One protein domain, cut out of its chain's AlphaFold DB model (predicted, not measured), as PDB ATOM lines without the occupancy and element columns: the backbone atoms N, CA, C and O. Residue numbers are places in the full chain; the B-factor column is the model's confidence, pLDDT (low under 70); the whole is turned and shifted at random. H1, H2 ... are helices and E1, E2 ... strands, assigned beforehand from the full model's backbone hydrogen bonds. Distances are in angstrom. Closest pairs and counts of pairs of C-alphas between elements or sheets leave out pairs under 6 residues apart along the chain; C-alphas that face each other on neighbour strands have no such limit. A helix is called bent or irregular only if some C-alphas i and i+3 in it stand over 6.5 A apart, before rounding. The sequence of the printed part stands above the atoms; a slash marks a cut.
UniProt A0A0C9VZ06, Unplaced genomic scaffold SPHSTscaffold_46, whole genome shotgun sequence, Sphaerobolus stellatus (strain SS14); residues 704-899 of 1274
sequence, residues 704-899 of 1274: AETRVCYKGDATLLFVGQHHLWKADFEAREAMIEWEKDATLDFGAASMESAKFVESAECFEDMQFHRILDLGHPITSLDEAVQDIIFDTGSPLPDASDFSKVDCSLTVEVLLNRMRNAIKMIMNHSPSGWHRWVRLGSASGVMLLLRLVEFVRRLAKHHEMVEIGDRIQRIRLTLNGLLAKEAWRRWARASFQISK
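AT A GLANCE: This is residues 704 to 899 of the 1274 residues of an uncharacterized protein of Sphaerobolus stellatus (strain SS14) (UniProt A0A0C9VZ06). Five helices, H1, H2, H4, H5 and H6, gather into an elongated bundle, part aligned and part crossed, with H5 at its core and the long H6 running along its length. H3 crosses H5, and a small sheet, E1 E2 E3, sits beside the bundle, grazed by H2, H4 and H5. The printed part has 196 residues, with six named helices and three named strands in the order E1 H1 H2 E2 H3 H4 E3 H5 H6; the class is mostly helix and the sheet, in the order E1 E2 E3, is mixed. It is compact, with a radius of gyration of the C-alphas of 16.6 A, and spans 56 by 34 by 31 A.

HOW THE PARTS SIT: Edge strand E1, residues 709 to 711, is antiparallel to inner strand E2, residues 768 to 772, with N 710 and O 771 within hydrogen-bond range at 3.1 A. H1, residues 722 to 736, and H2, residues 750 to 762, form a helical hairpin at a shallow tilt of 29 degrees; their closest C-alphas, His 722 and Cys 762, are 6.4 A apart. E2 is parallel to edge strand E3, residues 836 to 838, with N 838 and O 770 within range at 2.8 A. E2, H3 at residues 783 to 790, H4 at residues 807 to 827 and E3 make a strand-helix-strand unit, two parallel neighbour strands with helices between, its crossover right-handed. The hub is H5, residues 842 to 861, irregular, with C-alphas 842 and 845 7.7 A apart and a kink of 36 degrees near residue 849. H1, with residues 732 to 736 alone, touches H5, closest at the C-alphas of Ile 736 and Arg 850, 5.6 A. H3 touches H5 about perpendicular, at 78 degrees, closest at the C-alphas of Phe 790 and Leu 847, 6.8 A. H4 touches H5 at a steep tilt of 41 degrees, opposite ways, closest at the C-alphas of Met 818 and Leu 848, 6.4 A. H6, residues 865 to 897, forms a helical hairpin with H5 at a shallow tilt of 19 degrees; the closest C-alphas, Ala 859 and Gly 868, are 5.7 A apart. H6, with residues 878 to 889 alone, touches H2, closest at the C-alphas of Ser 750 and Asn 879, 4.5 A. Each O i to N i+4 pair is within hydrogen-bond range in H1, H3, H4 and H6, against 7 of 9 in H2 and 14 of 16 in H5.

IN THESE COORDINATES: E1 begins at C-alpha 709, (39.885, 28.659, -14.402). H4 is 29.6 A long and H5 25.8 A. H6, 47.5 A long, ends at C-alpha 897, (18.013, 35.573, -28.656).

THE WHOLE: The C-alphas farthest apart, Lys 804 and Lys 899, are 57.1 A apart. The printed part has no cut; the links H1 to H2 and H3 to H4 are long. Confidence is under 70 at residues 704 to 706, 712 to 717, 804 to 805 and 829 to 835.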
ATOM      1  N   ALA A 704      49.358  24.810  -9.263       59.88
ATOM      2  CA  ALA A 704      48.085  24.733  -8.539       59.88
ATOM      3  C   ALA A 704      47.509  26.119  -8.174       59.88
ATOM      4  O   ALA A 704      46.448  26.505  -8.664       59.88
ATOM      5  N   GLU A 705      48.218  26.897  -7.352       65.50
ATOM      6  CA  GLU A 705      47.700  28.133  -6.734       65.50
ATOM      7  C   GLU A 705      47.299  29.214  -7.744       65.50
ATOM      8  O   GLU A 705      46.330  29.959  -7.562       65.50
ATOM      9  N   THR A 706      48.063  29.315  -8.833       67.00
ATOM     10  CA  THR A 706      47.914  30.379  -9.834       67.00
ATOM     11  C   THR A 706      46.765  30.119 -10.818       67.00
ATOM     12  O   THR A 706      46.481  30.959 -11.688       67.00
ATOM     13  N   ARG A 707      46.071  28.979 -10.673       81.31
ATOM     14  CA  ARG A 707      44.927  28.561 -11.480       81.31
ATOM     15  C   ARG A 707      43.631  29.232 -11.019       81.31
ATOM     16  O   ARG A 707      43.137  29.014  -9.922       81.31
ATOM     17  N   VAL A 708      43.025  29.974 -11.941       85.25
ATOM     18  CA  VAL A 708      41.753  30.704 -11.744       85.25
ATOM     19  C   VAL A 708      40.607  30.189 -12.620       85.25
ATOM     20  O   VAL A 708      39.536  30.785 -12.668       85.25
ATOM     21  N   CYS A 709      40.844  29.138 -13.411       85.38
ATOM     22  CA  CYS A 709      39.885  28.659 -14.402       85.38
ATOM     23  C   CYS A 709      39.684  27.149 -14.306       85.38
ATOM     24  O   CYS A 709      40.628  26.353 -14.407       85.38
ATOM     25  N   TYR A 710      38.422  26.770 -14.154       84.19
ATOM     26  CA  TYR A 710      37.993  25.400 -13.918       84.19
ATOM     27  C   TYR A 710      37.007  24.981 -15.012       84.19
ATOM     28  O   TYR A 710      36.268  25.808 -15.548       84.19
ATOM     29  N   LYS A 711      37.061  23.704 -15.405       81.38
ATOM     30  CA  LYS A 711      36.093  23.083 -16.319       81.38
ATOM     31  C   LYS A 711      35.040  22.388 -15.468       81.38
ATOM     32  O   LYS A 711      35.406  21.726 -14.503       81.38
ATOM     33  N   GLY A 712      33.786  22.488 -15.873       67.00
ATOM     34  CA  GLY A 712      32.666  21.825 -15.220       67.00
ATOM     35  C   GLY A 712      31.360  22.455 -15.672       67.00
ATOM     36  O   GLY A 712      31.357  23.602 -16.132       67.00
ATOM     37  N   ASP A 713      30.275  21.703 -15.532       62.19
ATOM     38  CA  ASP A 713      28.925  22.221 -15.719       62.19
ATOM     39  C   ASP A 713      28.632  23.146 -14.539       62.19
ATOM     40  O   ASP A 713      28.454  22.700 -13.403       62.19
ATOM     41  N   ALA A 714      28.700  24.457 -14.774       60.62
ATOM     42  CA  ALA A 714      28.572  25.408 -13.685       60.62
ATOM     43  C   ALA A 714      27.120  25.438 -13.207       60.62
ATOM     44  O   ALA A 714      26.217  25.753 -13.983       60.62
ATOM     45  N   THR A 715      26.899  25.184 -11.918       61.03
ATOM     46  CA  THR A 715      25.609  25.474 -11.296       61.03
ATOM     47  C   THR A 715      25.282  26.949 -11.505       61.03
ATOM     48  O   THR A 715      26.040  27.842 -11.105       61.03
ATOM     49  N   LEU A 716      24.163  27.199 -12.181       62.06
ATOM     50  CA  LEU A 716      23.580  28.525 -12.271       62.06
ATOM     51  C   LEU A 716      23.069  28.910 -10.882       62.06
ATOM     52  O   LEU A 716      22.315  28.160 -10.260       62.06
ATOM     53  N   LEU A 717      23.499  30.066 -10.390       65.31
ATOM     54  CA  LEU A 717      23.005  30.627  -9.138       65.31
ATOM     55  C   LEU A 717      21.873  31.603  -9.460       65.31
ATOM     56  O   LEU A 717      21.939  32.313 -10.457       65.31
ATOM     57  N   PHE A 718      20.844  31.631  -8.613       75.81
ATOM     58  CA  PHE A 718      19.717  32.566  -8.715       75.81
ATOM     59  C   PHE A 718      18.943  32.547 -10.054       75.81
ATOM     60  O   PHE A 718      18.383  33.569 -10.455       75.81
ATOM     61  N   VAL A 719      18.849  31.389 -10.720       78.62
ATOM     62  CA  VAL A 719      18.027  31.191 -11.933       78.62
ATOM     63  C   VAL A 719      16.597  31.678 -11.705       78.62
ATOM     64  O   VAL A 719      15.923  31.200 -10.791       78.62
ATOM     65  N   GLY A 720      16.142  32.657 -12.494       76.38
ATOM     66  CA  GLY A 720      14.810  33.265 -12.344       76.38
ATOM     67  C   GLY A 720      14.595  34.036 -11.025       76.38
ATOM     68  O   GLY A 720      13.494  34.499 -10.737       76.38
ATOM     69  N   GLN A 721      15.640  34.201 -10.209       85.06
ATOM     70  CA  GLN A 721      15.614  34.787  -8.864       85.06
ATOM     71  C   GLN A 721      16.430  36.088  -8.801       85.06
ATOM     72  O   GLN A 721      17.096  36.367  -7.805       85.06
ATOM     73  N   HIS A 722      16.331  36.920  -9.845       86.88
ATOM     74  CA  HIS A 722      17.033  38.210  -9.990       86.88
ATOM     75  C   HIS A 722      16.996  39.095  -8.731       86.88
ATOM     76  O   HIS A 722      17.970  39.760  -8.400       86.88
ATOM     77  N   HIS A 723      15.892  39.076  -7.978       88.31
ATOM     78  CA  HIS A 723      15.751  39.843  -6.737       88.31
ATOM     79  C   HIS A 723      16.617  39.320  -5.572       88.31
ATOM     80  O   HIS A 723      17.037  40.119  -4.737       88.31
ATOM     81  N   LEU A 724      16.900  38.012  -5.514       89.19
ATOM     82  CA  LEU A 724      17.815  37.421  -4.533       89.19
ATOM     83  C   LEU A 724      19.269  37.656  -4.941       89.19
ATOM     84  O   LEU A 724      20.047  38.107  -4.107       89.19
ATOM     85  N   TRP A 725      19.603  37.451  -6.225       92.12
ATOM     86  CA  TRP A 725      20.915  37.830  -6.761       92.12
ATOM     87  C   TRP A 725      21.218  39.306  -6.489       92.12
ATOM     88  O   TRP A 725      22.303  39.632  -6.027       92.12
ATOM     89  N   LYS A 726      20.255  40.206  -6.722       91.62
ATOM     90  CA  LYS A 726      20.458  41.644  -6.531       91.62
ATOM     91  C   LYS A 726      20.736  42.003  -5.072       91.62
ATOM     92  O   LYS A 726      21.639  42.792  -4.816       91.62
ATOM     93  N   ALA A 727      20.005  41.409  -4.129       92.12
ATOM     94  CA  ALA A 727      20.236  41.619  -2.700       92.12
ATOM     95  C   ALA A 727      21.596  41.058  -2.238       92.12
ATOM     96  O   ALA A 727      22.286  41.697  -1.447       92.12
ATOM     97  N   ASP A 728      22.000  39.898  -2.762       92.06
ATOM     98  CA  ASP A 728      23.319  39.295  -2.537       92.06
ATOM     99  C   ASP A 728      24.457  40.143  -3.140       92.06
ATOM    100  O   ASP A 728      25.450  40.418  -2.468       92.06
ATOM    101  N   PHE A 729      24.294  40.632  -4.372       92.75
ATOM    102  CA  PHE A 729      25.255  41.524  -5.019       92.75
ATOM    103  C   PHE A 729      25.390  42.840  -4.251       92.75
ATOM    104  O   PHE A 729      26.506  43.273  -3.996       92.75
ATOM    105  N   GLU A 730      24.282  43.463  -3.845       93.50
ATOM    106  CA  GLU A 730      24.289  44.734  -3.105       93.50
ATOM    107  C   GLU A 730      24.878  44.583  -1.693       93.50
ATOM    108  O   GLU A 730      25.536  45.503  -1.203       93.50
ATOM    109  N   ALA A 731      24.748  43.405  -1.071       92.31
ATOM    110  CA  ALA A 731      25.487  43.065   0.142       92.31
ATOM    111  C   ALA A 731      27.000  42.936  -0.128       92.31
ATOM    112  O   ALA A 731      27.790  43.605   0.537       92.31
ATOM    113  N   ARG A 732      27.419  42.148  -1.132       92.62
ATOM    114  CA  ARG A 732      28.842  41.992  -1.507       92.62
ATOM    115  C   ARG A 732      29.485  43.324  -1.931       92.62
ATOM    116  O   ARG A 732      30.631  43.592  -1.582       92.62
ATOM    117  N   GLU A 733      28.747  44.175  -2.642       93.50
ATOM    118  CA  GLU A 733      29.134  45.531  -3.060       93.50
ATOM    119  C   GLU A 733      29.407  46.431  -1.843       93.50
ATOM    120  O   GLU A 733      30.461  47.069  -1.774       93.50
ATOM    121  N   ALA A 734      28.519  46.414  -0.841       92.69
ATOM    122  CA  ALA A 734      28.702  47.153   0.407       92.69
ATOM    123  C   ALA A 734      29.916  46.665   1.223       92.69
ATOM    124  O   ALA A 734      30.632  47.488   1.788       92.69
ATOM    125  N   MET A 735      30.186  45.356   1.247       92.50
ATOM    126  CA  MET A 735      31.299  44.771   2.015       92.50
ATOM    127  C   MET A 735      32.690  44.993   1.400       92.50
ATOM    128  O   MET A 735      33.694  44.867   2.102       92.50
ATOM    129  N   ILE A 736      32.773  45.316   0.105       92.75
ATOM    130  CA  ILE A 736      34.041  45.666  -0.560       92.75
ATOM    131  C   ILE A 736      34.399  47.144  -0.347       92.75
ATOM    132  O   ILE A 736      35.580  47.477  -0.381       92.75
ATOM    133  N   GLU A 737      33.413  48.031  -0.142       88.69
ATOM    134  CA  GLU A 737      33.631  49.487  -0.044       88.69
ATOM    135  C   GLU A 737      34.531  50.022  -1.188       88.69
ATOM    136  O   GLU A 737      35.509  50.741  -0.959       88.69
ATOM    137  N   TRP A 738      34.244  49.606  -2.430       92.69
ATOM    138  CA  TRP A 738      35.102  49.855  -3.597       92.69
ATOM    139  C   TRP A 738      35.405  51.349  -3.780       92.69
ATOM    140  O   TRP A 738      34.501  52.167  -3.975       92.69
ATOM    141  N   GLU A 739      36.691  51.717  -3.760       90.62
ATOM    142  CA  GLU A 739      37.093  53.084  -4.079       90.62
ATOM    143  C   GLU A 739      36.704  53.407  -5.528       90.62
ATOM    144  O   GLU A 739      36.940  52.610  -6.440       90.62
ATOM    145  N   LYS A 740      36.142  54.599  -5.754       88.88
ATOM    146  CA  LYS A 740      35.716  55.042  -7.089       88.88
ATOM    147  C   LYS A 740      36.858  54.939  -8.103       88.88
ATOM    148  O   LYS A 740      38.012  55.249  -7.792       88.88
ATOM    149  N   ASP A 741      36.524  54.502  -9.312       87.88
ATOM    150  CA  ASP A 741      37.478  54.393 -10.412       87.88
ATOM    151  C   ASP A 741      38.014  55.783 -10.800       87.88
ATOM    152  O   ASP A 741      37.273  56.766 -10.841       87.88
ATOM    153  N   ALA A 742      39.326  55.880 -11.040       80.50
ATOM    154  CA  ALA A 742      40.002  57.162 -11.271       80.50
ATOM    155  C   ALA A 742      39.778  57.727 -12.684       80.50
ATOM    156  O   ALA A 742      39.878  58.936 -12.889       80.50
ATOM    157  N   THR A 743      39.477  56.858 -13.647       80.56
ATOM    158  CA  THR A 743      38.981  57.210 -14.979       80.56
ATOM    159  C   THR A 743      37.813  56.290 -15.326       80.56
ATOM    160  O   THR A 743      37.659  55.218 -14.739       80.56
ATOM    161  N   LEU A 744      36.967  56.742 -16.249       85.69
ATOM    162  CA  LEU A 744      35.796  56.019 -16.744       85.69
ATOM    163  C   LEU A 744      35.838  56.030 -18.274       85.69
ATOM    164  O   LEU A 744      34.942  56.563 -18.922       85.69
ATOM    165  N   ASP A 745      36.917  55.492 -18.848       79.75
ATOM    166  CA  ASP A 745      37.199  55.510 -20.291       79.75
ATOM    167  C   ASP A 745      36.006  54.960 -21.097       79.75
ATOM    168  O   ASP A 745      35.615  55.509 -22.120       79.75
ATOM    169  N   PHE A 746      35.345  53.914 -20.592       82.81
ATOM    170  CA  PHE A 746      34.148  53.324 -21.207       82.81
ATOM    171  C   PHE A 746      32.825  53.828 -20.606       82.81
ATOM    172  O   PHE A 746      31.768  53.242 -20.839       82.81
ATOM    173  N   GLY A 747      32.856  54.902 -19.818       83.94
ATOM    174  CA  GLY A 747      31.715  55.504 -19.118       83.94
ATOM    175  C   GLY A 747      31.221  54.728 -17.892       83.94
ATOM    176  O   GLY A 747      30.771  55.353 -16.937       83.94
ATOM    177  N   ALA A 748      31.320  53.395 -17.896       86.75
ATOM    178  CA  ALA A 748      30.880  52.535 -16.799       86.75
ATOM    179  C   ALA A 748      31.953  52.401 -15.709       86.75
ATOM    180  O   ALA A 748      33.141  52.240 -16.004       86.75
ATOM    181  N   ALA A 749      31.534  52.390 -14.446       92.06
ATOM    182  CA  ALA A 749      32.392  52.012 -13.329       92.06
ATOM    183  C   ALA A 749      32.716  50.506 -13.353       92.06
ATOM    184  O   ALA A 749      32.002  49.693 -13.955       92.06
ATOM    185  N   SER A 750      33.775  50.109 -12.644       93.12
ATOM    186  CA  SER A 750      34.166  48.700 -12.497       93.12
ATOM    187  C   SER A 750      33.056  47.883 -11.827       93.12
ATOM    188  O   SER A 750      32.760  46.768 -12.259       93.12
ATOM    189  N   MET A 751      32.395  48.469 -10.822       93.38
ATOM    190  CA  MET A 751      31.301  47.834 -10.081       93.38
ATOM    191  C   MET A 751      29.998  47.757 -10.893       93.38
ATOM    192  O   MET A 751      29.357  46.714 -10.909       93.38
ATOM    193  N   GLU A 752      29.639  48.802 -11.649       92.88
ATOM    194  CA  GLU A 752      28.488  48.773 -12.575       92.88
ATOM    195  C   GLU A 752      28.671  47.697 -13.654       92.88
ATOM    196  O   GLU A 752      27.760  46.921 -13.948       92.88
ATOM    197  N   SER A 753      29.885  47.611 -14.200       93.94
ATOM    198  CA  SER A 753      30.253  46.598 -15.185       93.94
ATOM    199  C   SER A 753      30.192  45.189 -14.590       93.94
ATOM    200  O   SER A 753      29.662  44.286 -15.232       93.94
ATOM    201  N   ALA A 754      30.668  44.993 -13.354       94.06
ATOM    202  CA  ALA A 754      30.519  43.732 -12.626       94.06
ATOM    203  C   ALA A 754      29.043  43.376 -12.379       94.06
ATOM    204  O   ALA A 754      28.651  42.233 -12.606       94.06
ATOM    205  N   LYS A 755      28.213  44.355 -11.997       93.56
ATOM    206  CA  LYS A 755      26.775  44.185 -11.744       93.56
ATOM    207  C   LYS A 755      26.034  43.700 -12.988       93.56
ATOM    208  O   LYS A 755      25.272  42.745 -12.897       93.56
ATOM    209  N   PHE A 756      26.322  44.275 -14.159       93.25
ATOM    210  CA  PHE A 756      25.798  43.781 -15.439       93.25
ATOM    211  C   PHE A 756      26.371  42.407 -15.829       93.25
ATOM    212  O   PHE A 756      25.650  41.543 -16.328       93.25
ATOM    213  N   VAL A 757      27.676  42.188 -15.622       91.81
ATOM    214  CA  VAL A 757      28.333  40.907 -15.931       91.81
ATOM    215  C   VAL A 757      27.715  39.767 -15.124       91.81
ATOM    216  O   VAL A 757      27.479  38.715 -15.713       91.81
ATOM    217  N   GLU A 758      27.426  39.970 -13.836       91.56
ATOM    218  CA  GLU A 758      26.752  38.979 -12.992       91.56
ATOM    219  C   GLU A 758      25.246  38.865 -13.266       91.56
ATOM    220  O   GLU A 758      24.749  37.741 -13.339       91.56
ATOM    221  N   SER A 759      24.512  39.974 -13.449       89.94
ATOM    222  CA  SER A 759      23.054  39.910 -13.653       89.94
ATOM    223  C   SER A 759      22.685  39.120 -14.906       89.94
ATOM    224  O   SER A 759      21.705  38.376 -14.907       89.94
ATOM    225  N   ALA A 760      23.530  39.199 -15.939       86.50
ATOM    226  CA  ALA A 760      23.404  38.386 -17.137       86.50
ATOM    227  C   ALA A 760      23.387  36.872 -16.846       86.50
ATOM    228  O   ALA A 760      22.715  36.129 -17.550       86.50
ATOM    229  N   GLU A 761      24.080  36.395 -15.805       87.38
ATOM    230  CA  GLU A 761      24.211  34.958 -15.509       87.38
ATOM    231  C   GLU A 761      22.985  34.350 -14.809       87.38
ATOM    232  O   GLU A 761      22.952  33.139 -14.593       87.38
ATOM    233  N   CYS A 762      21.971  35.161 -14.487       83.31
ATOM    234  CA  CYS A 762      20.742  34.727 -13.813       83.31
ATOM    235  C   CYS A 762      19.661  34.172 -14.770       83.31
ATOM    236  O   CYS A 762      18.599  33.743 -14.307       83.31
ATOM    237  N   PHE A 763      19.894  34.195 -16.090       76.38
ATOM    238  CA  PHE A 763      18.923  33.763 -17.107       76.38
ATOM    239  C   PHE A 763      19.069  32.283 -17.490       76.38
ATOM    240  O   PHE A 763      20.177  31.770 -17.652       76.38
ATOM    241  N   GLU A 764      17.933  31.613 -17.705       72.12
ATOM    242  CA  GLU A 764      17.841  30.167 -17.976       72.12
ATOM    243  C   GLU A 764      18.582  29.714 -19.249       72.12
ATOM    244  O   GLU A 764      19.121  28.608 -19.286       72.12
ATOM    245  N   ASP A 765      18.677  30.572 -20.271       70.19
ATOM    246  CA  ASP A 765      19.301  30.243 -21.563       70.19
ATOM    247  C   ASP A 765      20.851  30.234 -21.547       70.19
ATOM    248  O   ASP A 765      21.486  29.878 -22.546       70.19
ATOM    249  N   MET A 766      21.509  30.623 -20.444       71.62
ATOM    250  CA  MET A 766      22.976  30.723 -20.387       71.62
ATOM    251  C   MET A 766      23.669  29.427 -19.939       71.62
ATOM    252  O   MET A 766      23.670  29.065 -18.768       71.62
ATOM    253  N   GLN A 767      24.371  28.755 -20.862       73.50
ATOM    254  CA  GLN A 767      25.142  27.537 -20.561       73.50
ATOM    255  C   GLN A 767      26.650  27.792 -20.382       73.50
ATOM    256  O   GLN A 767      27.408  27.966 -21.347       73.50
ATOM    257  N   PHE A 768      27.110  27.750 -19.130       79.94
ATOM    258  CA  PHE A 768      28.511  27.939 -18.749       79.94
ATOM    259  C   PHE A 768      29.262  26.607 -18.626       79.94
ATOM    260  O   PHE A 768      28.886  25.733 -17.853       79.94
ATOM    261  N   HIS A 769      30.371  26.489 -19.357       74.81
ATOM    262  CA  HIS A 769      31.197  25.268 -19.421       74.81
ATOM    263  C   HIS A 769      32.570  25.432 -18.736       74.81
ATOM    264  O   HIS A 769      33.438  24.551 -18.772       74.81
ATOM    265  N   ARG A 770      32.816  26.628 -18.198       83.62
ATOM    266  CA  ARG A 770      34.000  27.010 -17.430       83.62
ATOM    267  C   ARG A 770      33.595  28.029 -16.379       83.62
ATOM    268  O   ARG A 770      32.678  28.811 -16.617       83.62
ATOM    269  N   ILE A 771      34.339  28.067 -15.284       87.62
ATOM    270  CA  ILE A 771      34.125  28.992 -14.169       87.62
ATOM    271  C   ILE A 771      35.412  29.793 -13.953       87.62
ATOM    272  O   ILE A 771      36.509  29.224 -14.012       87.62
ATOM    273  N   LEU A 772      35.278  31.105 -13.742       90.00
ATOM    274  CA  LEU A 772      36.276  31.921 -13.058       90.00
ATOM    275  C   LEU A 772      36.092  31.711 -11.557       90.00
ATOM    276  O   LEU A 772      35.063  32.091 -11.007       90.00
ATOM    277  N   ASP A 773      37.085  31.106 -10.920       89.94
ATOM    278  CA  ASP A 773      37.081  30.864  -9.482       89.94
ATOM    279  C   ASP A 773      38.427  31.320  -8.914       89.94
ATOM    280  O   ASP A 773      39.473  30.733  -9.205       89.94
ATOM    281  N   LEU A 774      38.404  32.423  -8.163       90.06
ATOM    282  CA  LEU A 774      39.536  32.923  -7.385       90.06
ATOM    283  C   LEU A 774      39.507  32.424  -5.933       90.06
ATOM    284  O   LEU A 774      40.415  32.780  -5.187       90.06
ATOM    285  N   GLY A 775      38.496  31.647  -5.533       86.31
ATOM    286  CA  GLY A 775      38.276  31.167  -4.167       86.31
ATOM    287  C   GLY A 775      38.964  29.840  -3.840       86.31
ATOM    288  O   GLY A 775      39.034  29.463  -2.678       86.31
ATOM    289  N   HIS A 776      39.499  29.137  -4.843       84.06
ATOM    290  CA  HIS A 776      40.275  27.908  -4.642       84.06
ATOM    291  C   HIS A 776      41.487  28.160  -3.717       84.06
ATOM    292  O   HIS A 776      42.100  29.217  -3.866       84.06
ATOM    293  N   PRO A 777      41.893  27.252  -2.811       79.44
ATOM    294  CA  PRO A 777      42.948  27.554  -1.842       79.44
ATOM    295  C   PRO A 777      44.285  28.039  -2.438       79.44
ATOM    296  O   PRO A 777      44.618  27.756  -3.595       79.44
ATOM    297  N   ILE A 778      45.047  28.790  -1.643       82.50
ATOM    298  CA  ILE A 778      46.430  29.209  -1.907       82.50
ATOM    299  C   ILE A 778      47.293  28.671  -0.764       82.50
ATOM    300  O   ILE A 778      47.230  29.177   0.349       82.50
ATOM    301  N   THR A 779      48.121  27.664  -1.033       79.44
ATOM    302  CA  THR A 779      48.992  27.030  -0.027       79.44
ATOM    303  C   THR A 779      50.111  27.936   0.509       79.44
ATOM    304  O   THR A 779      50.634  27.685   1.589       79.44
ATOM    305  N   SER A 780      50.452  29.019  -0.196       76.75
ATOM    306  CA  SER A 780      51.364  30.080   0.249       76.75
ATOM    307  C   SER A 780      50.727  31.085   1.223       76.75
ATOM    308  O   SER A 780      51.360  32.087   1.566       76.75
ATOM    309  N   LEU A 781      49.452  30.909   1.568       80.38
ATOM    310  CA  LEU A 781      48.664  31.792   2.418       80.38
ATOM    311  C   LEU A 781      48.196  31.000   3.640       80.38
ATOM    312  O   LEU A 781      47.796  29.845   3.528       80.38
ATOM    313  N   ASP A 782      48.259  31.630   4.810       82.81
ATOM    314  CA  ASP A 782      47.687  31.063   6.030       82.81
ATOM    315  C   ASP A 782      46.159  30.932   5.887       82.81
ATOM    316  O   ASP A 782      45.511  31.813   5.317       82.81
ATOM    317  N   GLU A 783      45.590  29.836   6.388       83.69
ATOM    318  CA  GLU A 783      44.175  29.490   6.200       83.69
ATOM    319  C   GLU A 783      43.239  30.550   6.807       83.69
ATOM    320  O   GLU A 783      42.298  30.993   6.149       83.69
ATOM    321  N   ALA A 784      43.557  31.068   7.999       83.38
ATOM    322  CA  ALA A 784      42.768  32.126   8.625       83.38
ATOM    323  C   ALA A 784      42.931  33.472   7.894       83.38
ATOM    324  O   ALA A 784      41.964  34.220   7.747       83.38
ATOM    325  N   VAL A 785      44.132  33.780   7.388       82.12
ATOM    326  CA  VAL A 785      44.358  34.960   6.530       82.12
ATOM    327  C   VAL A 785      43.555  34.851   5.229       82.12
ATOM    328  O   VAL A 785      42.952  35.836   4.800       82.12
ATOM    329  N   GLN A 786      43.512  33.669   4.612       86.81
ATOM    330  CA  GLN A 786      42.734  33.415   3.404       86.81
ATOM    331  C   GLN A 786      41.237  33.611   3.663       86.81
ATOM    332  O   GLN A 786      40.621  34.400   2.952       86.81
ATOM    333  N   ASP A 787      40.669  32.960   4.680       87.12
ATOM    334  CA  ASP A 787      39.232  33.016   4.983       87.12
ATOM    335  C   ASP A 787      38.742  34.454   5.208       87.12
ATOM    336  O   ASP A 787      37.751  34.877   4.609       87.12
ATOM    337  N   ILE A 788      39.476  35.251   5.994       86.88
ATOM    338  CA  ILE A 788      39.129  36.655   6.276       86.88
ATOM    339  C   ILE A 788      39.172  37.514   4.992       86.88
ATOM    340  O   ILE A 788      38.316  38.380   4.769       86.88
ATOM    341  N   ILE A 789      40.153  37.282   4.114       87.00
ATOM    342  CA  ILE A 789      40.269  38.009   2.841       87.00
ATOM    343  C   ILE A 789      39.213  37.528   1.828       87.00
ATOM    344  O   ILE A 789      38.739  38.332   1.024       87.00
ATOM    345  N   PHE A 790      38.832  36.248   1.842       91.19
ATOM    346  CA  PHE A 790      38.009  35.620   0.801       91.19
ATOM    347  C   PHE A 790      36.503  35.640   1.114       91.19
ATOM    348  O   PHE A 790      35.709  35.595   0.173       91.19
ATOM    349  N   ASP A 791      36.092  35.771   2.382       88.88
ATOM    350  CA  ASP A 791      34.680  35.923   2.754       88.88
ATOM    351  C   ASP A 791      34.081  37.220   2.184       88.88
ATOM    352  O   ASP A 791      34.248  38.313   2.724       88.88
ATOM    353  N   THR A 792      33.330  37.106   1.086       85.56
ATOM    354  CA  THR A 792      32.627  38.243   0.470       85.56
ATOM    355  C   THR A 792      31.409  38.731   1.267       85.56
ATOM    356  O   THR A 792      30.839  39.757   0.900       85.56
ATOM    357  N   GLY A 793      30.977  38.001   2.301       85.31
ATOM    358  CA  GLY A 793      29.861  38.362   3.181       85.31
ATOM    359  C   GLY A 793      30.256  39.258   4.362       85.31
ATOM    360  O   GLY A 793      29.394  39.959   4.896       85.31
ATOM    361  N   SER A 794      31.537  39.279   4.737       88.94
ATOM    362  CA  SER A 794      32.096  40.173   5.761       88.94
ATOM    363  C   SER A 794      32.786  41.394   5.137       88.94
ATOM    364  O   SER A 794      33.256  41.305   4.000       88.94
ATOM    365  N   PRO A 795      32.921  42.529   5.854       90.81
ATOM    366  CA  PRO A 795      33.714  43.672   5.395       90.81
ATOM    367  C   PRO A 795      35.141  43.281   4.986       90.81
ATOM    368  O   PRO A 795      35.659  42.245   5.414       90.81
ATOM    369  N   LEU A 796      35.802  44.100   4.168       90.56
ATOM    370  CA  LEU A 796      37.247  43.961   3.986       90.56
ATOM    371  C   LEU A 796      37.971  44.205   5.327       90.56
ATOM    372  O   LEU A 796      37.696  45.223   5.965       90.56
ATOM    373  N   PRO A 797      38.888  43.313   5.744       88.31
ATOM    374  CA  PRO A 797      39.687  43.505   6.955       88.31
ATOM    375  C   PRO A 797      40.623  44.710   6.810       88.31
ATOM    376  O   PRO A 797      40.952  45.117   5.688       88.31
ATOM    377  N   ASP A 798      41.069  45.281   7.930       84.94
ATOM    378  CA  ASP A 798      41.969  46.427   7.879       84.94
ATOM    379  C   ASP A 798      43.418  45.984   7.636       84.94
ATOM    380  O   ASP A 798      43.850  44.888   7.989       84.94
ATOM    381  N   ALA A 799      44.213  46.863   7.034       80.56
ATOM    382  CA  ALA A 799      45.625  46.600   6.802       80.56
ATOM    383  C   ALA A 799      46.438  46.505   8.110       80.56
ATOM    384  O   ALA A 799      47.504  45.888   8.122       80.56
ATOM    385  N   SER A 800      45.938  47.067   9.219       80.81
ATOM    386  CA  SER A 800      46.558  46.928  10.542       80.81
ATOM    387  C   SER A 800      46.465  45.504  11.117       80.81
ATOM    388  O   SER A 800      47.399  45.068  11.803       80.81
ATOM    389  N   ASP A 801      45.424  44.738  10.765       80.50
ATOM    390  CA  ASP A 801      45.221  43.349  11.209       80.50
ATOM    391  C   ASP A 801      46.355  42.418  10.724       80.50
ATOM    392  O   ASP A 801      46.779  41.506  11.435       80.50
ATOM    393  N   PHE A 802      46.923  42.698   9.543       77.31
ATOM    394  CA  PHE A 802      47.976  41.891   8.906       77.31
ATOM    395  C   PHE A 802      49.404  42.296   9.288       77.31
ATOM    396  O   PHE A 802      50.364  41.775   8.726       77.31
ATOM    397  N   SER A 803      49.575  43.156  10.295       70.25
ATOM    398  CA  SER A 803      50.874  43.658  10.788       70.25
ATOM    399  C   SER A 803      51.894  42.593  11.247       70.25
ATOM    400  O   SER A 803      53.032  42.939  11.567       70.25
ATOM    401  N   LYS A 804      51.516  41.307  11.273       68.69
ATOM    402  CA  LYS A 804      52.372  40.148  11.607       68.69
ATOM    403  C   LYS A 804      52.632  39.189  10.435       68.69
ATOM    404  O   LYS A 804      53.375  38.227  10.612       68.69
ATOM    405  N   VAL A 805      52.006  39.405   9.279       68.25
ATOM    406  CA  VAL A 805      52.107  38.544   8.087       68.25
ATOM    407  C   VAL A 805      53.205  39.077   7.160       68.25
ATOM    408  O   VAL A 805      53.457  40.282   7.131       68.25
ATOM    409  N   ASP A 806      53.857  38.212   6.373       72.31
ATOM    410  CA  ASP A 806      54.697  38.685   5.264       72.31
ATOM    411  C   ASP A 806      53.820  39.228   4.126       72.31
ATOM    412  O   ASP A 806      53.479  38.538   3.160       72.31
ATOM    413  N   CYS A 807      53.491  40.514   4.236       75.19
ATOM    414  CA  CYS A 807      52.767  41.257   3.217       75.19
ATOM    415  C   CYS A 807      53.436  41.183   1.833       75.19
ATOM    416  O   CYS A 807      52.737  41.322   0.836       75.19
ATOM    417  N   SER A 808      54.755  40.969   1.720       79.56
ATOM    418  CA  SER A 808      55.450  40.954   0.428       79.56
ATOM    419  C   SER A 808      55.095  39.713  -0.394       79.56
ATOM    420  O   SER A 808      54.637  39.839  -1.536       79.56
ATOM    421  N   LEU A 809      55.229  38.523   0.204       81.25
ATOM    422  CA  LEU A 809      54.874  37.258  -0.442       81.25
ATOM    423  C   LEU A 809      53.366  37.191  -0.731       81.25
ATOM    424  O   LEU A 809      52.967  36.915  -1.865       81.25
ATOM    425  N   THR A 810      52.534  37.524   0.265       81.94
ATOM    426  CA  THR A 810      51.069  37.555   0.129       81.94
ATOM    427  C   THR A 810      50.628  38.444  -1.037       81.94
ATOM    428  O   THR A 810      49.815  38.029  -1.866       81.94
ATOM    429  N   VAL A 811      51.193  39.650  -1.155       87.94
ATOM    430  CA  VAL A 811      50.856  40.588  -2.232       87.94
ATOM    431  C   VAL A 811      51.230  40.051  -3.608       87.94
ATOM    432  O   VAL A 811      50.420  40.175  -4.525       87.94
ATOM    433  N   GLU A 812      52.405  39.444  -3.798       87.94
ATOM    434  CA  GLU A 812      52.786  38.939  -5.125       87.94
ATOM    435  C   GLU A 812      51.924  37.767  -5.596       87.94
ATOM    436  O   GLU A 812      51.563  37.712  -6.777       87.94
ATOM    437  N   VAL A 813      51.538  36.863  -4.693       87.81
ATOM    438  CA  VAL A 813      50.681  35.725  -5.049       87.81
ATOM    439  C   VAL A 813      49.263  36.199  -5.382       87.81
ATOM    440  O   VAL A 813      48.736  35.847  -6.445       87.81
ATOM    441  N   LEU A 814      48.687  37.107  -4.582       91.06
ATOM    442  CA  LEU A 814      47.399  37.737  -4.902       91.06
ATOM    443  C   LEU A 814      47.460  38.524  -6.224       91.06
ATOM    444  O   LEU A 814      46.596  38.348  -7.085       91.06
ATOM    445  N   LEU A 815      48.505  39.328  -6.450       91.62
ATOM    446  CA  LEU A 815      48.717  40.052  -7.708       91.62
ATOM    447  C   LEU A 815      48.849  39.108  -8.914       91.62
ATOM    448  O   LEU A 815      48.356  39.423 -10.001       91.62
ATOM    449  N   ASN A 816      49.501  37.955  -8.764       90.06
ATOM    450  CA  ASN A 816      49.597  36.953  -9.825       90.06
ATOM    451  C   ASN A 816      48.250  36.276 -10.103       90.06
ATOM    452  O   ASN A 816      47.901  36.100 -11.276       90.06
ATOM    453  N   ARG A 817      47.442  35.999  -9.071       90.88
ATOM    454  CA  ARG A 817      46.074  35.494  -9.248       90.88
ATOM    455  C   ARG A 817      45.172  36.521  -9.950       90.88
ATOM    456  O   ARG A 817      44.516  36.164 -10.930       90.88
ATOM    457  N   MET A 818      45.235  37.807  -9.577       93.75
ATOM    458  CA  MET A 818      44.554  38.903 -10.298       93.75
ATOM    459  C   MET A 818      44.964  38.959 -11.776       93.75
ATOM    460  O   MET A 818      44.111  38.974 -12.664       93.75
ATOM    461  N   ARG A 819      46.278  38.950 -12.061       91.81
ATOM    462  CA  ARG A 819      46.815  38.959 -13.434       91.81
ATOM    463  C   ARG A 819      46.312  37.767 -14.237       91.81
ATOM    464  O   ARG A 819      46.022  37.922 -15.420       91.81
ATOM    465  N   ASN A 820      46.208  36.588 -13.631       91.25
ATOM    466  CA  ASN A 820      45.717  35.401 -14.320       91.25
ATOM    467  C   ASN A 820      44.200  35.451 -14.558       91.25
ATOM    468  O   ASN A 820      43.769  35.049 -15.638       91.25
ATOM    469  N   ALA A 821      43.402  36.022 -13.648       92.88
ATOM    470  CA  ALA A 821      41.974  36.272 -13.879       92.88
ATOM    471  C   ALA A 821      41.746  37.274 -15.025       92.88
ATOM    472  O   ALA A 821      40.998  36.986 -15.961       92.88
ATOM    473  N   ILE A 822      42.481  38.389 -15.023       92.62
ATOM    474  CA  ILE A 822      42.488  39.400 -16.093       92.62
ATOM    475  C   ILE A 822      42.874  38.768 -17.441       92.62
ATOM    476  O   ILE A 822      42.099  38.828 -18.400       92.62
ATOM    477  N   LYS A 823      44.006  38.048 -17.505       90.50
ATOM    478  CA  LYS A 823      44.418  37.296 -18.704       90.50
ATOM    479  C   LYS A 823      43.357  36.290 -19.151       90.50
ATOM    480  O   LYS A 823      43.209  36.101 -20.357       90.50
ATOM    481  N   MET A 824      42.651  35.632 -18.231       89.50
ATOM    482  CA  MET A 824      41.611  34.654 -18.562       89.50
ATOM    483  C   MET A 824      40.420  35.340 -19.240       89.50
ATOM    484  O   MET A 824      40.065  34.945 -20.348       89.50
ATOM    485  N   ILE A 825      39.872  36.411 -18.652       90.06
ATOM    486  CA  ILE A 825      38.744  37.171 -19.225       90.06
ATOM    487  C   ILE A 825      39.110  37.721 -20.618       90.06
ATOM    488  O   ILE A 825      38.349  37.540 -21.574       90.06
ATOM    489  N   MET A 826      40.306  38.313 -20.754       88.19
ATOM    490  CA  MET A 826      40.831  38.842 -22.024       88.19
ATOM    491  C   MET A 826      40.991  37.765 -23.100       88.19
ATOM    492  O   MET A 826      40.536  37.935 -24.230       88.19
ATOM    493  N   ASN A 827      41.674  36.662 -22.771       82.69
ATOM    494  CA  ASN A 827      42.046  35.630 -23.742       82.69
ATOM    495  C   ASN A 827      40.975  34.546 -23.913       82.69
ATOM    496  O   ASN A 827      41.163  33.641 -24.730       82.69
ATOM    497  N   HIS A 828      39.854  34.612 -23.186       79.81
ATOM    498  CA  HIS A 828      38.755  33.679 -23.381       79.81
ATOM    499  C   HIS A 828      38.152  33.840 -24.785       79.81
ATOM    500  O   HIS A 828      37.383  34.764 -25.073       79.81
ATOM    501  N   SER A 829      38.492  32.883 -25.645       64.75
ATOM    502  CA  SER A 829      37.856  32.618 -26.928       64.75
ATOM    503  C   SER A 829      37.064  31.304 -26.811       64.75
ATOM    504  O   SER A 829      37.631  30.298 -26.368       64.75
ATOM    505  N   PRO A 830      35.768  31.294 -27.168       58.91
ATOM    506  CA  PRO A 830      34.931  30.105 -27.198       58.91
ATOM    507  C   PRO A 830      35.510  28.930 -27.972       58.91
ATOM    508  O   PRO A 830      35.959  29.050 -29.112       58.91
ATOM    509  N   SER A 831      35.417  27.748 -27.367       54.28
ATOM    510  CA  SER A 831      35.746  26.479 -28.010       54.28
ATOM    511  C   SER A 831      34.456  25.741 -28.377       54.28
ATOM    512  O   SER A 831      33.991  24.880 -27.633       54.28
ATOM    513  N   GLY A 832      33.871  26.094 -29.525       57.09
ATOM    514  CA  GLY A 832      32.670  25.447 -30.070       57.09
ATOM    515  C   GLY A 832      31.393  25.837 -29.332       57.09
ATOM    516  O   GLY A 832      31.027  27.011 -29.279       57.09
ATOM    517  N   TRP A 833      30.713  24.835 -28.778       50.00
ATOM    518  CA  TRP A 833      29.517  24.996 -27.944       50.00
ATOM    519  C   TRP A 833      29.805  25.742 -26.631       50.00
ATOM    520  O   TRP A 833      28.932  26.406 -26.083       50.00
ATOM    521  N   HIS A 834      31.049  25.689 -26.148       61.22
ATOM    522  CA  HIS A 834      31.473  26.274 -24.877       61.22
ATOM    523  C   HIS A 834      31.705  27.793 -25.023       61.22
ATOM    524  O   HIS A 834      32.851  28.249 -25.108       61.22
ATOM    525  N   ARG A 835      30.615  28.568 -25.125       68.06
ATOM    526  CA  ARG A 835      30.638  30.010 -25.465       68.06
ATOM    527  C   ARG A 835      30.730  30.966 -24.279       68.06
ATOM    528  O   ARG A 835      31.127  32.117 -24.468       68.06
ATOM    529  N   TRP A 836      30.406  30.494 -23.082       76.56
ATOM    530  CA  TRP A 836      30.336  31.312 -21.877       76.56
ATOM    531  C   TRP A 836      31.236  30.754 -20.763       76.56
ATOM    532  O   TRP A 836      31.302  29.540 -20.543       76.56
ATOM    533  N   VAL A 837      31.915  31.660 -20.056       84.69
ATOM    534  CA  VAL A 837      32.595  31.413 -18.771       84.69
ATOM    535  C   VAL A 837      31.743  32.066 -17.691       84.69
ATOM    536  O   VAL A 837      31.387  33.229 -17.870       84.69
ATOM    537  N   ARG A 838      31.424  31.354 -16.605       87.94
ATOM    538  CA  ARG A 838      30.758  31.956 -15.443       87.94
ATOM    539  C   ARG A 838      31.751  32.902 -14.775       87.94
ATOM    540  O   ARG A 838      32.843  32.462 -14.412       87.94
ATOM    541  N   LEU A 839      31.411  34.182 -14.689       89.12
ATOM    542  CA  LEU A 839      32.258  35.238 -14.131       89.12
ATOM    543  C   LEU A 839      31.724  35.784 -12.806       89.12
ATOM    544  O   LEU A 839      32.510  36.345 -12.054       89.12
ATOM    545  N   GLY A 840      30.434  35.632 -12.515       81.69
ATOM    546  CA  GLY A 840      29.833  36.021 -11.245       81.69
ATOM    547  C   GLY A 840      29.976  34.967 -10.155       81.69
ATOM    548  O   GLY A 840      30.803  34.056 -10.258       81.69
ATOM    549  N   SER A 841      29.119  35.070  -9.133       81.56
ATOM    550  CA  SER A 841      29.226  34.421  -7.812       81.56
ATOM    551  C   SER A 841      30.321  35.018  -6.921       81.56
ATOM    552  O   SER A 841      31.220  35.702  -7.409       81.56
ATOM    553  N   ALA A 842      30.245  34.747  -5.611       82.19
ATOM    554  CA  ALA A 842      31.204  35.206  -4.600       82.19
ATOM    555  C   ALA A 842      32.664  35.095  -5.079       82.19
ATOM    556  O   ALA A 842      33.332  36.116  -5.228       82.19
ATOM    557  N   SER A 843      33.107  33.887  -5.446       86.06
ATOM    558  CA  SER A 843      34.477  33.581  -5.889       86.06
ATOM    559  C   SER A 843      34.876  34.137  -7.269       86.06
ATOM    560  O   SER A 843      35.997  33.897  -7.720       86.06
ATOM    561  N   GLY A 844      33.969  34.825  -7.969       90.19
ATOM    562  CA  GLY A 844      34.160  35.339  -9.324       90.19
ATOM    563  C   GLY A 844      34.713  36.768  -9.365       90.19
ATOM    564  O   GLY A 844      35.662  37.123  -8.666       90.19
ATOM    565  N   VAL A 845      34.113  37.617 -10.202       93.06
ATOM    566  CA  VAL A 845      34.498  39.026 -10.392       93.06
ATOM    567  C   VAL A 845      34.408  39.827  -9.092       93.06
ATOM    568  O   VAL A 845      35.248  40.698  -8.879       93.06
ATOM    569  N   MET A 846      33.476  39.513  -8.187       93.06
ATOM    570  CA  MET A 846      33.405  40.203  -6.893       93.06
ATOM    571  C   MET A 846      34.578  39.848  -5.968       93.06
ATOM    572  O   MET A 846      35.134  40.759  -5.358       93.06
ATOM    573  N   LEU A 847      35.057  38.596  -5.935       93.50
ATOM    574  CA  LEU A 847      36.325  38.279  -5.262       93.50
ATOM    575  C   LEU A 847      37.524  38.921  -5.980       93.50
ATOM    576  O   LEU A 847      38.411  39.444  -5.314       93.50
ATOM    577  N   LEU A 848      37.547  38.989  -7.318       95.31
ATOM    578  CA  LEU A 848      38.594  39.731  -8.042       95.31
ATOM    579  C   LEU A 848      38.640  41.217  -7.636       95.31
ATOM    580  O   LEU A 848      39.726  41.739  -7.391       95.31
ATOM    581  N   LEU A 849      37.489  41.885  -7.520       95.25
ATOM    582  CA  LEU A 849      37.398  43.268  -7.035       95.25
ATOM    583  C   LEU A 849      37.811  43.375  -5.557       95.25
ATOM    584  O   LEU A 849      38.635  44.227  -5.225       95.25
ATOM    585  N   ARG A 850      37.327  42.474  -4.691       94.38
ATOM    586  CA  ARG A 850      37.692  42.407  -3.263       94.38
ATOM    587  C   ARG A 850      39.205  42.275  -3.066       94.38
ATOM    588  O   ARG A 850      39.781  43.032  -2.292       94.38
ATOM    589  N   LEU A 851      39.867  41.385  -3.810       94.31
ATOM    590  CA  LEU A 851      41.322  41.200  -3.749       94.31
ATOM    591  C   LEU A 851      42.093  42.434  -4.249       94.31
ATOM    592  O   LEU A 851      43.108  42.800  -3.656       94.31
ATOM    593  N   VAL A 852      41.632  43.087  -5.324       95.25
ATOM    594  CA  VAL A 852      42.259  44.317  -5.846       95.25
ATOM    595  C   VAL A 852      42.162  45.459  -4.830       95.25
ATOM    596  O   VAL A 852      43.155  46.153  -4.603       95.25
ATOM    597  N   GLU A 853      41.005  45.637  -4.192       94.81
ATOM    598  CA  GLU A 853      40.789  46.655  -3.159       94.81
ATOM    599  C   GLU A 853      41.554  46.334  -1.862       94.81
ATOM    600  O   GLU A 853      42.178  47.226  -1.291       94.81
ATOM    601  N   PHE A 854      41.621  45.064  -1.447       93.38
ATOM    602  CA  PHE A 854      42.441  44.633  -0.309       93.38
ATOM    603  C   PHE A 854      43.921  44.997  -0.493       93.38
ATOM    604  O   PHE A 854      44.508  45.689   0.340       93.38
ATOM    605  N   VAL A 855      44.529  44.606  -1.620       93.19
ATOM    606  CA  VAL A 855      45.945  44.911  -1.882       93.19
ATOM    607  C   VAL A 855      46.168  46.418  -2.081       93.19
ATOM    608  O   VAL A 855      47.236  46.919  -1.736       93.19
ATOM    609  N   ARG A 856      45.161  47.178  -2.542       92.94
ATOM    610  CA  ARG A 856      45.199  48.652  -2.555       92.94
ATOM    611  C   ARG A 856      45.284  49.234  -1.139       92.94
ATOM    612  O   ARG A 856      46.126  50.100  -0.897       92.94
ATOM    613  N   ARG A 857      44.440  48.762  -0.211       91.62
ATOM    614  CA  ARG A 857      44.430  49.181   1.205       91.62
ATOM    615  C   ARG A 857      45.763  48.854   1.878       91.62
ATOM    616  O   ARG A 857      46.388  49.749   2.445       91.62
ATOM    617  N   LEU A 858      46.246  47.623   1.710       90.88
ATOM    618  CA  LEU A 858      47.528  47.162   2.248       90.88
ATOM    619  C   LEU A 858      48.711  47.985   1.706       90.88
ATOM    620  O   LEU A 858      49.522  48.493   2.479       90.88
ATOM    621  N   ALA A 859      48.779  48.200   0.388       90.94
ATOM    622  CA  ALA A 859      49.847  48.986  -0.231       90.94
ATOM    623  C   ALA A 859      49.847  50.456   0.216       90.94
ATOM    624  O   ALA A 859      50.914  51.057   0.327       90.94
ATOM    625  N   LYS A 860      48.672  51.032   0.502       90.25
ATOM    626  CA  LYS A 860      48.544  52.384   1.058       90.25
ATOM    627  C   LYS A 860      48.991  52.448   2.524       90.25
ATOM    628  O   LYS A 860      49.677  53.394   2.889       90.25
ATOM    629  N   HIS A 861      48.621  51.464   3.342       89.94
ATOM    630  CA  HIS A 861      48.965  51.399   4.768       89.94
ATOM    631  C   HIS A 861      50.466  51.187   5.014       89.94
ATOM    632  O   HIS A 861      51.042  51.814   5.895       89.94
ATOM    633  N   HIS A 862      51.112  50.344   4.203       87.00
ATOM    634  CA  HIS A 862      52.544  50.036   4.303       87.00
ATOM    635  C   HIS A 862      53.423  50.869   3.344       87.00
ATOM    636  O   HIS A 862      54.558  50.483   3.070       87.00
ATOM    637  N   GLU A 863      52.896  51.971   2.795       87.38
ATOM    638  CA  GLU A 863      53.583  52.897   1.870       87.38
ATOM    639  C   GLU A 863      54.301  52.213   0.677       87.38
ATOM    640  O   GLU A 863      55.313  52.684   0.156       87.38
ATOM    641  N   MET A 864      53.759  51.089   0.196       88.12
ATOM    642  CA  MET A 864      54.362  50.241  -0.839       88.12
ATOM    643  C   MET A 864      54.151  50.826  -2.247       88.12
ATOM    644  O   MET A 864      53.375  50.291  -3.043       88.12
ATOM    645  N   VAL A 865      54.846  51.922  -2.570       90.31
ATOM    646  CA  VAL A 865      54.667  52.709  -3.812       90.31
ATOM    647  C   VAL A 865      54.622  51.842  -5.080       90.31
ATOM    648  O   VAL A 865      53.685  51.957  -5.868       90.31
ATOM    649  N   GLU A 866      55.566  50.908  -5.257       90.75
ATOM    650  CA  GLU A 866      55.594  50.032  -6.443       90.75
ATOM    651  C   GLU A 866      54.365  49.113  -6.551       90.75
ATOM    652  O   GLU A 866      53.911  48.804  -7.656       90.75
ATOM    653  N   ILE A 867      53.806  48.676  -5.418       91.19
ATOM    654  CA  ILE A 867      52.570  47.886  -5.376       91.19
ATOM    655  C   ILE A 867      51.372  48.778  -5.695       91.19
ATOM    656  O   ILE A 867      50.532  48.376  -6.499       91.19
ATOM    657  N   GLY A 868      51.332  50.000  -5.155       91.06
ATOM    658  CA  GLY A 868      50.329  51.013  -5.495       91.06
ATOM    659  C   GLY A 868      50.259  51.271  -7.002       91.06
ATOM    660  O   GLY A 868      49.196  51.129  -7.605       91.06
ATOM    661  N   ASP A 869      51.403  51.513  -7.647       92.12
ATOM    662  CA  ASP A 869      51.499  51.700  -9.102       92.12
ATOM    663  C   ASP A 869      51.077  50.458  -9.903       92.12
ATOM    664  O   ASP A 869      50.591  50.564 -11.035       92.12
ATOM    665  N   ARG A 870      51.301  49.250  -9.374       93.12
ATOM    666  CA  ARG A 870      50.888  47.990 -10.020       93.12
ATOM    667  C   ARG A 870      49.383  47.763  -9.867       93.12
ATOM    668  O   ARG A 870      48.742  47.400 -10.851       93.12
ATOM    669  N   ILE A 871      48.815  48.049  -8.697       93.94
ATOM    670  CA  ILE A 871      47.372  47.991  -8.437       93.94
ATOM    671  C   ILE A 871      46.613  49.055  -9.222       93.94
ATOM    672  O   ILE A 871      45.592  48.734  -9.821       93.94
ATOM    673  N   GLN A 872      47.109  50.290  -9.318       92.00
ATOM    674  CA  GLN A 872      46.414  51.336 -10.069       92.00
ATOM    675  C   GLN A 872      46.368  51.022 -11.574       92.00
ATOM    676  O   GLN A 872      45.332  51.204 -12.210       92.00
ATOM    677  N   ARG A 873      47.438  50.438 -12.137       91.69
ATOM    678  CA  ARG A 873      47.422  49.887 -13.507       91.69
ATOM    679  C   ARG A 873      46.463  48.703 -13.660       91.69
ATOM    680  O   ARG A 873      45.802  48.600 -14.691       91.69
ATOM    681  N   ILE A 874      46.358  47.837 -12.650       93.12
ATOM    682  CA  ILE A 874      45.370  46.748 -12.611       93.12
ATOM    683  C   ILE A 874      43.940  47.306 -12.576       93.12
ATOM    684  O   ILE A 874      43.129  46.847 -13.369       93.12
ATOM    685  N   ARG A 875      43.636  48.324 -11.758       93.31
ATOM    686  CA  ARG A 875      42.310  48.974 -11.693       93.31
ATOM    687  C   ARG A 875      41.921  49.624 -13.018       93.31
ATOM    688  O   ARG A 875      40.835  49.350 -13.509       93.31
ATOM    689  N   LEU A 876      42.819  50.388 -13.648       90.75
ATOM    690  CA  LEU A 876      42.585  50.967 -14.981       90.75
ATOM    691  C   LEU A 876      42.321  49.881 -16.038       90.75
ATOM    692  O   LEU A 876      41.377  49.971 -16.821       90.75
ATOM    693  N   THR A 877      43.117  48.806 -16.015       91.31
ATOM    694  CA  THR A 877      42.938  47.660 -16.921       91.31
ATOM    695  C   THR A 877      41.619  46.933 -16.646       91.31
ATOM    696  O   THR A 877      40.964  46.498 -17.588       91.31
ATOM    697  N   LEU A 878      41.212  46.807 -15.378       92.50
ATOM    698  CA  LEU A 878      40.010  46.093 -14.953       92.50
ATOM    699  C   LEU A 878      38.725  46.889 -15.216       92.50
ATOM    700  O   LEU A 878      37.766  46.287 -15.686       92.50
ATOM    701  N   ASN A 879      38.715  48.211 -15.006       91.88
ATOM    702  CA  ASN A 879      37.602  49.081 -15.402       91.88
ATOM    703  C   ASN A 879      37.314  48.916 -16.897       91.88
ATOM    704  O   ASN A 879      36.211  48.526 -17.287       91.88
ATOM    705  N   GLY A 880      38.360  49.081 -17.716       91.56
ATOM    706  CA  GLY A 880      38.298  48.802 -19.141       91.56
ATOM    707  C   GLY A 880      37.799  47.385 -19.417       91.56
ATOM    708  O   GLY A 880      36.822  47.226 -20.136       91.56
ATOM    709  N   LEU A 881      38.418  46.352 -18.833       92.94
ATOM    710  CA  LEU A 881      38.121  44.936 -19.093       92.94
ATOM    711  C   LEU A 881      36.709  44.485 -18.697       92.94
ATOM    712  O   LEU A 881      36.121  43.671 -19.407       92.94
ATOM    713  N   LEU A 882      36.153  44.997 -17.602       93.50
ATOM    714  CA  LEU A 882      34.792  44.663 -17.191       93.50
ATOM    715  C   LEU A 882      33.770  45.374 -18.083       93.50
ATOM    716  O   LEU A 882      32.831  44.721 -18.534       93.50
ATOM    717  N   ALA A 883      33.993  46.642 -18.447       92.44
ATOM    718  CA  ALA A 883      33.177  47.311 -19.461       92.44
ATOM    719  C   ALA A 883      33.308  46.619 -20.838       92.44
ATOM    720  O   ALA A 883      32.307  46.434 -21.540       92.44
ATOM    721  N   LYS A 884      34.518  46.140 -21.191       92.75
ATOM    722  CA  LYS A 884      34.769  45.322 -22.392       92.75
ATOM    723  C   LYS A 884      33.881  44.073 -22.388       92.75
ATOM    724  O   LYS A 884      33.258  43.740 -23.396       92.75
ATOM    725  N   GLU A 885      33.843  43.370 -21.258       92.44
ATOM    726  CA  GLU A 885      33.120  42.108 -21.106       92.44
ATOM    727  C   GLU A 885      31.604  42.306 -21.040       92.44
ATOM    728  O   GLU A 885      30.881  41.574 -21.713       92.44
ATOM    729  N   ALA A 886      31.116  43.319 -20.317       92.25
ATOM    730  CA  ALA A 886      29.702  43.682 -20.274       92.25
ATOM    731  C   ALA A 886      29.148  43.920 -21.690       92.25
ATOM    732  O   ALA A 886      28.170  43.292 -22.103       92.25
ATOM    733  N   TRP A 887      29.837  44.737 -22.492       93.38
ATOM    734  CA  TRP A 887      29.435  44.982 -23.876       93.38
ATOM    735  C   TRP A 887      29.547  43.717 -24.752       93.38
ATOM    736  O   TRP A 887      28.637  43.423 -25.532       93.38
ATOM    737  N   ARG A 888      30.613  42.908 -24.595       90.88
ATOM    738  CA  ARG A 888      30.760  41.618 -25.305       90.88
ATOM    739  C   ARG A 888      29.613  40.654 -24.985       90.88
ATOM    740  O   ARG A 888      29.130  39.974 -25.894       90.88
ATOM    741  N   ARG A 889      29.171  40.592 -23.726       89.06
ATOM    742  CA  ARG A 889      28.048  39.760 -23.273       89.06
ATOM    743  C   ARG A 889      26.734  40.211 -23.890       89.06
ATOM    744  O   ARG A 889      26.078  39.387 -24.521       89.06
ATOM    745  N   TRP A 890      26.421  41.505 -23.812       92.06
ATOM    746  CA  TRP A 890      25.237  42.096 -24.444       92.06
ATOM    747  C   TRP A 890      25.148  41.767 -25.945       92.06
ATOM    748  O   TRP A 890      24.132  41.270 -26.437       92.06
ATOM    749  N   ALA A 891      26.247  41.970 -26.677       91.88
ATOM    750  CA  ALA A 891      26.308  41.697 -28.110       91.88
ATOM    751  C   ALA A 891      26.133  40.196 -28.428       91.88
ATOM    752  O   ALA A 891      25.392  39.831 -29.343       91.88
ATOM    753  N   ARG A 892      26.766  39.305 -27.648       88.12
ATOM    754  CA  ARG A 892      26.627  37.841 -27.788       88.12
ATOM    755  C   ARG A 892      25.225  37.330 -27.461       88.12
ATOM    756  O   ARG A 892      24.772  36.405 -28.134       88.12
ATOM    757  N   ALA A 893      24.583  37.878 -26.433       86.56
ATOM    758  CA  ALA A 893      23.229  37.512 -26.029       86.56
ATOM    759  C   ALA A 893      22.214  37.977 -27.085       86.56
ATOM    760  O   ALA A 893      21.380  37.186 -27.517       86.56
ATOM    761  N   SER A 894      22.381  39.194 -27.618       89.19
ATOM    762  CA  SER A 894      21.579  39.714 -28.735       89.19
ATOM    763  C   SER A 894      21.633  38.791 -29.962       89.19
ATOM    764  O   SER A 894      20.598  38.421 -30.504       89.19
ATOM    765  N   PHE A 895      22.821  38.319 -30.368       87.50
ATOM    766  CA  PHE A 895      22.945  37.333 -31.456       87.50
ATOM    767  C   PHE A 895      22.300  35.966 -31.161       87.50
ATOM    768  O   PHE A 895      21.999  35.235 -32.103       87.50
ATOM    769  N   GLN A 896      22.142  35.587 -29.889       81.88
ATOM    770  CA  GLN A 896      21.560  34.300 -29.492       81.88
ATOM    771  C   GLN A 896      20.033  34.374 -29.418       81.88
ATOM    772  O   GLN A 896      19.374  33.538 -30.032       81.88
ATOM    773  N   ILE A 897      19.471  35.394 -28.761       81.62
ATOM    774  CA  ILE A 897      18.013  35.573 -28.656       81.62
ATOM    775  C   ILE A 897      17.399  35.938 -30.015       81.62
ATOM    776  O   ILE A 897      16.346  35.416 -30.371       81.62
ATOM    777  N   SER A 898      18.071  36.753 -30.837       84.69
ATOM    778  CA  SER A 898      17.577  37.103 -32.177       84.69
ATOM    779  C   SER A 898      17.798  36.015 -33.247       84.69
ATOM    780  O   SER A 898      17.553  36.284 -34.424       84.69
ATOM    781  N   LYS A 899      18.255  34.800 -32.898       82.31
ATOM    782  CA  LYS A 899      18.396  33.674 -33.843       82.31
ATOM    783  C   LYS A 899      17.025  33.008 -34.094       82.31
ATOM    784  O   LYS A 899      16.359  32.631 -33.131       82.31
TER     785      LYS A 899